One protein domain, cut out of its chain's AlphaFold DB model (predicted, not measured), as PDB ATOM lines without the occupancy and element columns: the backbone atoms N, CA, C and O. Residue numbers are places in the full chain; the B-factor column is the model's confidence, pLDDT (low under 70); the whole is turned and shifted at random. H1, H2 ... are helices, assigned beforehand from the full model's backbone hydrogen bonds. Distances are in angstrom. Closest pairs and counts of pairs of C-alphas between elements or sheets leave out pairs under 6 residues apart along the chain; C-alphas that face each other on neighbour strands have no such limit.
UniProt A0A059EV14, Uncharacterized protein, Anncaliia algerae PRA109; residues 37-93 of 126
ATOM      1  N   LYS A  37      24.003  20.488  14.369       82.06
ATOM      2  CA  LYS A  37      25.118  20.673  15.321       82.06
ATOM      3  C   LYS A  37      25.242  19.528  16.334       82.06
ATOM      4  O   LYS A  37      26.245  19.436  17.027       82.06
ATOM      5  N   VAL A  38      24.242  18.650  16.377       86.06
ATOM      6  CA  VAL A  38      24.154  17.500  17.285       86.06
ATOM      7  C   VAL A  38      25.284  16.500  17.013       86.06
ATOM      8  O   VAL A  38      25.720  16.330  15.860       86.06
ATOM      9  N   LYS A  39      25.799  15.851  18.059       87.00
ATOM     10  CA  LYS A  39      26.836  14.817  17.916       87.00
ATOM     11  C   LYS A  39      26.226  13.542  17.328       87.00
ATOM     12  O   LYS A  39      25.080  13.214  17.606       87.00
ATOM     13  N   ILE A  40      26.993  12.789  16.532       85.69
ATOM     14  CA  ILE A  40      26.486  11.518  15.973       85.69
ATOM     15  C   ILE A  40      26.160  10.516  17.086       85.69
ATOM     16  O   ILE A  40      25.163   9.816  16.984       85.69
ATOM     17  N   SER A  41      26.942  10.482  18.166       88.81
ATOM     18  CA  SER A  41      26.673   9.617  19.321       88.81
ATOM     19  C   SER A  41      25.294   9.870  19.940       88.81
ATOM     20  O   SER A  41      24.557   8.927  20.203       88.81
ATOM     21  N   GLU A  42      24.914  11.138  20.112       91.50
ATOM     22  CA  GLU A  42      23.599  11.534  20.638       91.50
ATOM     23  C   GLU A  42      22.471  11.135  19.683       91.50
ATOM     24  O   GLU A  42      21.418  10.678  20.115       91.50
ATOM     25  N   ILE A  43      22.702  11.266  18.376       90.06
ATOM     26  CA  ILE A  43      21.750  10.844  17.344       90.06
ATOM     27  C   ILE A  43      21.543   9.325  17.383       90.06
ATOM     28  O   ILE A  43      20.409   8.866  17.287       90.06
ATOM     29  N   LEU A  44      22.614   8.540  17.532       91.31
ATOM     30  CA  LEU A  44      22.523   7.080  17.636       91.31
ATOM     31  C   LEU A  44      21.750   6.657  18.890       91.31
ATOM     32  O   LEU A  44      20.875   5.799  18.799       91.31
ATOM     33  N   LEU A  45      22.009   7.303  20.030       93.56
ATOM     34  CA  LEU A  45      21.236   7.096  21.260       93.56
ATOM     35  C   LEU A  45      19.759   7.449  21.068       93.56
ATOM     36  O   LEU A  45      18.885   6.696  21.486       93.56
ATOM     37  N   PHE A  46      19.465   8.559  20.393       93.62
ATOM     38  CA  PHE A  46      18.092   8.947  20.082       93.62
ATOM     39  C   PHE A  46      17.375   7.900  19.217       93.62
ATOM     40  O   PHE A  46      16.237   7.546  19.515       93.62
ATOM     41  N   ILE A  47      18.036   7.369  18.181       93.25
ATOM     42  CA  ILE A  47      17.486   6.295  17.335       93.25
ATOM     43  C   ILE A  47      17.222   5.037  18.167       93.25
ATOM     44  O   ILE A  47      16.160   4.432  18.037       93.25
ATOM     45  N   TYR A  48      18.151   4.676  19.056       94.12
ATOM     46  CA  TYR A  48      17.978   3.558  19.978       94.12
ATOM     47  C   TYR A  48      16.746   3.755  20.877       94.12
ATOM     48  O   TYR A  48      15.859   2.905  20.891       94.12
ATOM     49  N   TYR A  49      16.613   4.906  21.540       93.81
ATOM     50  CA  TYR A  49      15.439   5.207  22.367       93.81
ATOM     51  C   TYR A  49      14.133   5.242  21.570       93.81
ATOM     52  O   TYR A  49      13.088   4.851  22.088       93.81
ATOM     53  N   TRP A  50      14.176   5.699  20.316       92.88
ATOM     54  CA  TRP A  50      13.020   5.681  19.425       92.88
ATOM     55  C   TRP A  50      12.594   4.252  19.074       92.88
ATOM     56  O   TRP A  50      11.404   3.958  19.125       92.88
ATOM     57  N   SER A  51      13.551   3.357  18.810       92.38
ATOM     58  CA  SER A  51      13.277   1.941  18.520       92.38
ATOM     59  C   SER A  51      12.703   1.158  19.706       92.38
ATOM     60  O   SER A  51      12.002   0.177  19.500       92.38
ATOM     61  N   GLN A  52      12.978   1.606  20.934       92.06
ATOM     62  CA  GLN A  52      12.487   1.002  22.178       92.06
ATOM     63  C   GLN A  52      11.169   1.628  22.666       92.06
ATOM     64  O   GLN A  52      10.749   1.372  23.788       92.06
ATOM     65  N   GLU A  53      10.553   2.518  21.880       89.31
ATOM     66  CA  GLU A  53       9.302   3.224  22.214       89.31
ATOM     67  C   GLU A  53       9.340   4.090  23.497       89.31
ATOM     68  O   GLU A  53       8.332   4.658  23.912       89.31
ATOM     69  N   VAL A  54      10.521   4.320  24.082       89.00
ATOM     70  CA  VAL A  54      10.723   5.158  25.286       89.00
ATOM     71  C   VAL A  54      11.016   6.633  24.966       89.00
ATOM     72  O   VAL A  54      11.326   7.445  25.840       89.00
ATOM     73  N   CYS A  55      10.919   7.019  23.692       85.44
ATOM     74  CA  CYS A  55      11.319   8.330  23.179       85.44
ATOM     75  C   CYS A  55      10.287   9.447  23.459       85.44
ATOM     76  O   CYS A  55       9.636   9.983  22.548       85.44
ATOM     77  N   ASN A  56      10.169   9.846  24.728       90.94
ATOM     78  CA  ASN A  56       9.407  11.023  25.160       90.94
ATOM     79  C   ASN A  56      10.301  12.275  25.249       90.94
ATOM     80  O   ASN A  56      11.468  12.187  25.629       90.94
ATOM     81  N   PHE A  57       9.750  13.462  24.970       92.00
ATOM     82  CA  PHE A  57      10.492  14.723  25.037       92.00
ATOM     83  C   PHE A  57      11.097  14.968  26.424       92.00
ATOM     84  O   PHE A  57      12.270  15.314  26.515       92.00
ATOM     85  N   LYS A  58      10.346  14.723  27.509       92.56
ATOM     86  CA  LYS A  58      10.860  14.884  28.883       92.56
ATOM     87  C   LYS A  58      12.096  14.019  29.145       92.56
ATOM     88  O   LYS A  58      13.048  14.482  29.763       92.56
ATOM     89  N   TYR A  59      12.087  12.785  28.643       92.19
ATOM     90  CA  TYR A  59      13.196  11.845  28.790       92.19
ATOM     91  C   TYR A  59      14.410  12.289  27.966       92.19
ATOM     92  O   TYR A  59      15.503  12.442  28.499       92.19
ATOM     93  N   ILE A  60      14.205  12.616  26.689       93.25
ATOM     94  CA  ILE A  60      15.279  13.072  25.796       93.25
ATOM     95  C   ILE A  60      15.877  14.414  26.243       93.25
ATOM     96  O   ILE A  60      17.089  14.609  26.158       93.25
ATOM     97  N   SER A  61      15.054  15.328  26.752       92.44
ATOM     98  CA  SER A  61      15.514  16.596  27.323       92.44
ATOM     99  C   SER A  61      16.394  16.367  28.557       92.44
ATOM    100  O   SER A  61      17.421  17.022  28.708       92.44
ATOM    101  N   LYS A  62      16.066  15.376  29.397       92.88
ATOM    102  CA  LYS A  62      16.881  15.009  30.563       92.88
ATOM    103  C   LYS A  62      18.206  14.341  30.171       92.88
ATOM    104  O   LYS A  62      19.256  14.767  30.643       92.88
ATOM    105  N   GLU A  63      18.161  13.329  29.305       91.56
ATOM    106  CA  GLU A  63      19.327  12.495  28.971       91.56
ATOM    107  C   GLU A  63      20.272  13.161  27.960       91.56
ATOM    108  O   GLU A  63      21.489  13.162  28.136       91.56
ATOM    109  N   LEU A  64      19.723  13.753  26.893       90.38
ATOM    110  CA  LEU A  64      20.503  14.320  25.787       90.38
ATOM    111  C   LEU A  64      20.572  15.851  25.819       90.38
ATOM    112  O   LEU A  64      21.309  16.436  25.027       90.38
ATOM    113  N   LYS A  65      19.826  16.517  26.715       92.50
ATOM    114  CA  LYS A  65      19.767  17.991  26.824       92.50
ATOM    115  C   LYS A  65      19.353  18.673  25.519       92.50
ATOM    116  O   LYS A  65      19.801  19.774  25.200       92.50
ATOM    117  N   TRP A  66      18.508  18.007  24.734       92.69
ATOM    118  CA  TRP A  66      18.007  18.562  23.483       92.69
ATOM    119  C   TRP A  66      16.877  19.554  23.733       92.69
ATOM    120  O   TRP A  66      15.964  19.307  24.517       92.69
ATOM    121  N   ALA A  67      16.900  20.648  22.978       92.44
ATOM    122  CA  ALA A  67      15.771  21.556  22.893       92.44
ATOM    123  C   ALA A  67      14.601  20.910  22.131       92.44
ATOM    124  O   ALA A  67      14.799  20.080  21.238       92.44
ATOM    125  N   GLU A  68      13.380  21.352  22.430       92.50
ATOM    126  CA  GLU A  68      12.148  20.801  21.854       92.50
ATOM    127  C   GLU A  68      12.136  20.833  20.324       92.50
ATOM    128  O   GLU A  68      11.881  19.817  19.681       92.50
ATOM    129  N   HIS A  69      12.528  21.958  19.724       91.38
ATOM    130  CA  HIS A  69      12.606  22.086  18.267       91.38
ATOM    131  C   HIS A  69      13.561  21.054  17.636       91.38
ATOM    132  O   HIS A  69      13.306  20.554  16.541       91.38
ATOM    133  N   THR A  70      14.657  20.712  18.325       90.94
ATOM    134  CA  THR A  70      15.610  19.698  17.853       90.94
ATOM    135  C   THR A  70      14.986  18.310  17.956       90.94
ATOM    136  O   THR A  70      15.017  17.559  16.982       90.94
ATOM    137  N   PHE A  71      14.348  17.992  19.085       92.69
ATOM    138  CA  PHE A  71      13.619  16.736  19.276       92.69
ATOM    139  C   PHE A  71      12.546  16.516  18.201       92.69
ATOM    140  O   PHE A  71      12.535  15.470  17.551       92.69
ATOM    141  N   VAL A  72      11.680  17.508  17.970       92.38
ATOM    142  CA  VAL A  72      10.600  17.426  16.973       92.38
ATOM    143  C   VAL A  72      11.169  17.226  15.572       92.38
ATOM    144  O   VAL A  72      10.698  16.348  14.848       92.38
ATOM    145  N   LYS A  73      12.220  17.970  15.209       90.94
ATOM    146  CA  LYS A  73      12.890  17.826  13.912       90.94
ATOM    147  C   LYS A  73      13.406  16.403  13.699       90.94
ATOM    148  O   LYS A  73      13.114  15.796  12.673       90.94
ATOM    149  N   PHE A  74      14.145  15.855  14.665       91.00
ATOM    150  CA  PHE A  74      14.691  14.503  14.541       91.00
ATOM    151  C   PHE A  74      13.598  13.433  14.523       91.00
ATOM    152  O   PHE A  74      13.661  12.508  13.716       91.00
ATOM    153  N   LYS A  75      12.560  13.588  15.350       91.75
ATOM    154  CA  LYS A  75      11.401  12.689  15.360       91.75
ATOM    155  C   LYS A  75      10.649  12.702  14.025       91.75
ATOM    156  O   LYS A  75      10.275  11.634  13.545       91.75
ATOM    157  N   SER A  76      10.439  13.877  13.424       91.25
ATOM    158  CA  SER A  76       9.779  14.013  12.116       91.25
ATOM    159  C   SER A  76      10.538  13.255  11.038       91.25
ATOM    160  O   SER A  76       9.962  12.468  10.295       91.25
ATOM    161  N   SER A  77      11.852  13.413  10.993       89.62
ATOM    162  CA  SER A  77      12.623  12.789   9.930       89.62
ATOM    163  C   SER A  77      12.844  11.290  10.111       89.62
ATOM    164  O   SER A  77      12.920  10.578   9.114       89.62
ATOM    165  N   LEU A  78      12.874  10.764  11.344       91.06
ATOM    166  CA  LEU A  78      12.785   9.310  11.544       91.06
ATOM    167  C   LEU A  78      11.455   8.756  11.017       91.06
ATOM    168  O   LEU A  78      11.441   7.702  10.382       91.06
ATOM    169  N   ARG A  79      10.350   9.489  11.214       91.50
ATOM    170  CA  ARG A  79       9.049   9.119  10.641       91.50
ATOM    171  C   ARG A  79       9.052   9.167   9.119       91.50
ATOM    172  O   ARG A  79       8.492   8.266   8.514       91.50
ATOM    173  N   GLU A  80       9.690  10.157   8.501       91.44
ATOM    174  CA  GLU A  80       9.832  10.220   7.038       91.44
ATOM    175  C   GLU A  80      10.598   9.008   6.494       91.44
ATOM    176  O   GLU A  80      10.151   8.369   5.542       91.44
ATOM    177  N   VAL A  81      11.714   8.640   7.132       90.06
ATOM    178  CA  VAL A  81      12.490   7.446   6.756       90.06
ATOM    179  C   VAL A  81      11.640   6.180   6.886       90.06
ATOM    180  O   VAL A  81      11.622   5.355   5.972       90.06
ATOM    181  N   TYR A  82      10.901   6.044   7.988       89.75
ATOM    182  CA  TYR A  82      10.006   4.910   8.202       89.75
ATOM    183  C   TYR A  82       8.842   4.886   7.199       89.75
ATOM    184  O   TYR A  82       8.517   3.835   6.657       89.75
ATOM    185  N   ALA A  83       8.259   6.038   6.868       90.25
ATOM    186  CA  ALA A  83       7.204   6.141   5.863       90.25
ATOM    187  C   ALA A  83       7.699   5.696   4.479       90.25
ATOM    188  O   ALA A  83       7.026   4.916   3.808       90.25
ATOM    189  N   ILE A  84       8.907   6.112   4.078       90.88
ATOM    190  CA  ILE A  84       9.545   5.642   2.837       90.88
ATOM    191  C   ILE A  84       9.729   4.120   2.870       90.88
ATOM    192  O   ILE A  84       9.497   3.456   1.858       90.88
ATOM    193  N   TYR A  85      10.126   3.559   4.014       90.00
ATOM    194  CA  TYR A  85      10.237   2.112   4.181       90.00
ATOM    195  C   TYR A  85       8.885   1.408   4.004       90.00
ATOM    196  O   TYR A  85       8.826   0.440   3.250       90.00
ATOM    197  N   CYS A  86       7.809   1.908   4.617       87.88
ATOM    198  CA  CYS A  86       6.462   1.344   4.485       87.88
ATOM    199  C   CYS A  86       5.920   1.420   3.051       87.88
ATOM    200  O   CYS A  86       5.266   0.491   2.593       87.88
ATOM    201  N   ILE A  87       6.203   2.508   2.328       89.06
ATOM    202  CA  ILE A  87       5.805   2.652   0.918       89.06
ATOM    203  C   ILE A  87       6.549   1.636   0.044       89.06
ATOM    204  O   ILE A  87       5.963   1.042  -0.857       89.06
ATOM    205  N   ARG A  88       7.847   1.430   0.302       90.19
ATOM    206  CA  ARG A  88       8.679   0.478  -0.451       90.19
ATOM    207  C   ARG A  88       8.388  -0.978  -0.107       90.19
ATOM    208  O   ARG A  88       8.525  -1.835  -0.969       90.19
ATOM    209  N   ASN A  89       8.004  -1.240   1.137       86.62
ATOM    210  CA  ASN A  89       7.674  -2.561   1.653       86.62
ATOM    211  C   ASN A  89       6.214  -2.541   2.105       86.62
ATOM    212  O   ASN A  89       5.955  -2.446   3.309       86.62
ATOM    213  N   PRO A  90       5.257  -2.574   1.158       78.38
ATOM    214  CA  PRO A  90       3.849  -2.540   1.504       78.38
ATOM    215  C   PRO A  90       3.531  -3.758   2.369       78.38
ATOM    216  O   PRO A  90       3.556  -4.901   1.911       78.38
ATOM    217  N   ILE A  91       3.241  -3.505   3.643       71.25
ATOM    218  CA  ILE A  91       2.728  -4.530   4.539       71.25
ATOM    219  C   ILE A  91       1.322  -4.839   4.038       71.25
ATOM    220  O   ILE A  91       0.411  -4.015   4.142       71.25
ATOM    221  N   LEU A  92       1.144  -6.024   3.460       67.25
ATOM    222  CA  LEU A  92      -0.177  -6.553   3.167       67.25
ATOM    223  C   LEU A  92      -0.918  -6.699   4.500       67.25
ATOM    224  O   LEU A  92      -0.744  -7.676   5.219       67.25
ATOM    225  N   LEU A  93      -1.801  -5.743   4.803       65.56
ATOM    226  CA  LEU A  93      -2.769  -5.849   5.905       65.56
ATOM    227  C   LEU A  93      -3.731  -7.038   5.714       65.56
ATOM    228  O   LEU A  93      -4.498  -7.393   6.606       65.56
TER     229      LEU A  93
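What this domain is: This is residues 37 to 93 of the 126 residues of an uncharacterized protein of Anncaliia algerae PRA109 (UniProt A0A059EV14). One long helix, H3, begins in a small body together with two shorter helices, H1 and H2, and its later part, residues 79 to 88, sticks out of that body as an arm that ends in the tail of residues 89 to 93. H2 sits crosswise at the beginning of H3, and H1 is near both of them. The printed part has 57 residues, with three named helices in the order H1, H2, H3 and no named strand; the class is all helix. The whole is loose, with a radius of gyration of the C-alphas of 12.8 A, and elongated, spanning 39 by 22 by 19 A.

How they stand to each other: H3, residues 68 to 88, touches H2, residues 57 to 64, with its residues 68 to 71 alone. Their closest C-alphas, those of Phe 57 and Phe 71, are 6.9 A apart, and their lines are about perpendicular at 78 degrees. H1, residues 40 to 51, is close to H2 but not clearly touching it; the closest C-alphas, those of Glu 42 and Leu 64, are 6.6 A apart. H1 and H2 run opposite ways at a steep tilt of 37 degrees, only just past shallow. H1 and H3 are near each other, with 9 pairs of C-alphas within 10 A. In H1, H2 and H3 every O i to N i+4 pair is within hydrogen-bond range.

Where its parts are: H3 runs 30.4 A from C-alpha 68 at (12.148, 20.801, 21.854) to C-alpha 88 at (8.679, 0.478, -0.451). H1 is 16.5 A long and begins with C-alpha 40 at (26.486, 11.518, 15.973). H2 is 10.0 A long.

The domain as a whole: The two C-alphas farthest apart, those of Lys 37 and Leu 93, are 39.6 A apart. Without residues 79 to 93, which stand free, the body spans 24 by 20 by 19 A. Both links, H1 to H2 and H2 to H3, are tight, and the printed part has no cut. The mean pLDDT of the printed part is 89.4; residues 92 to 93 are under 70.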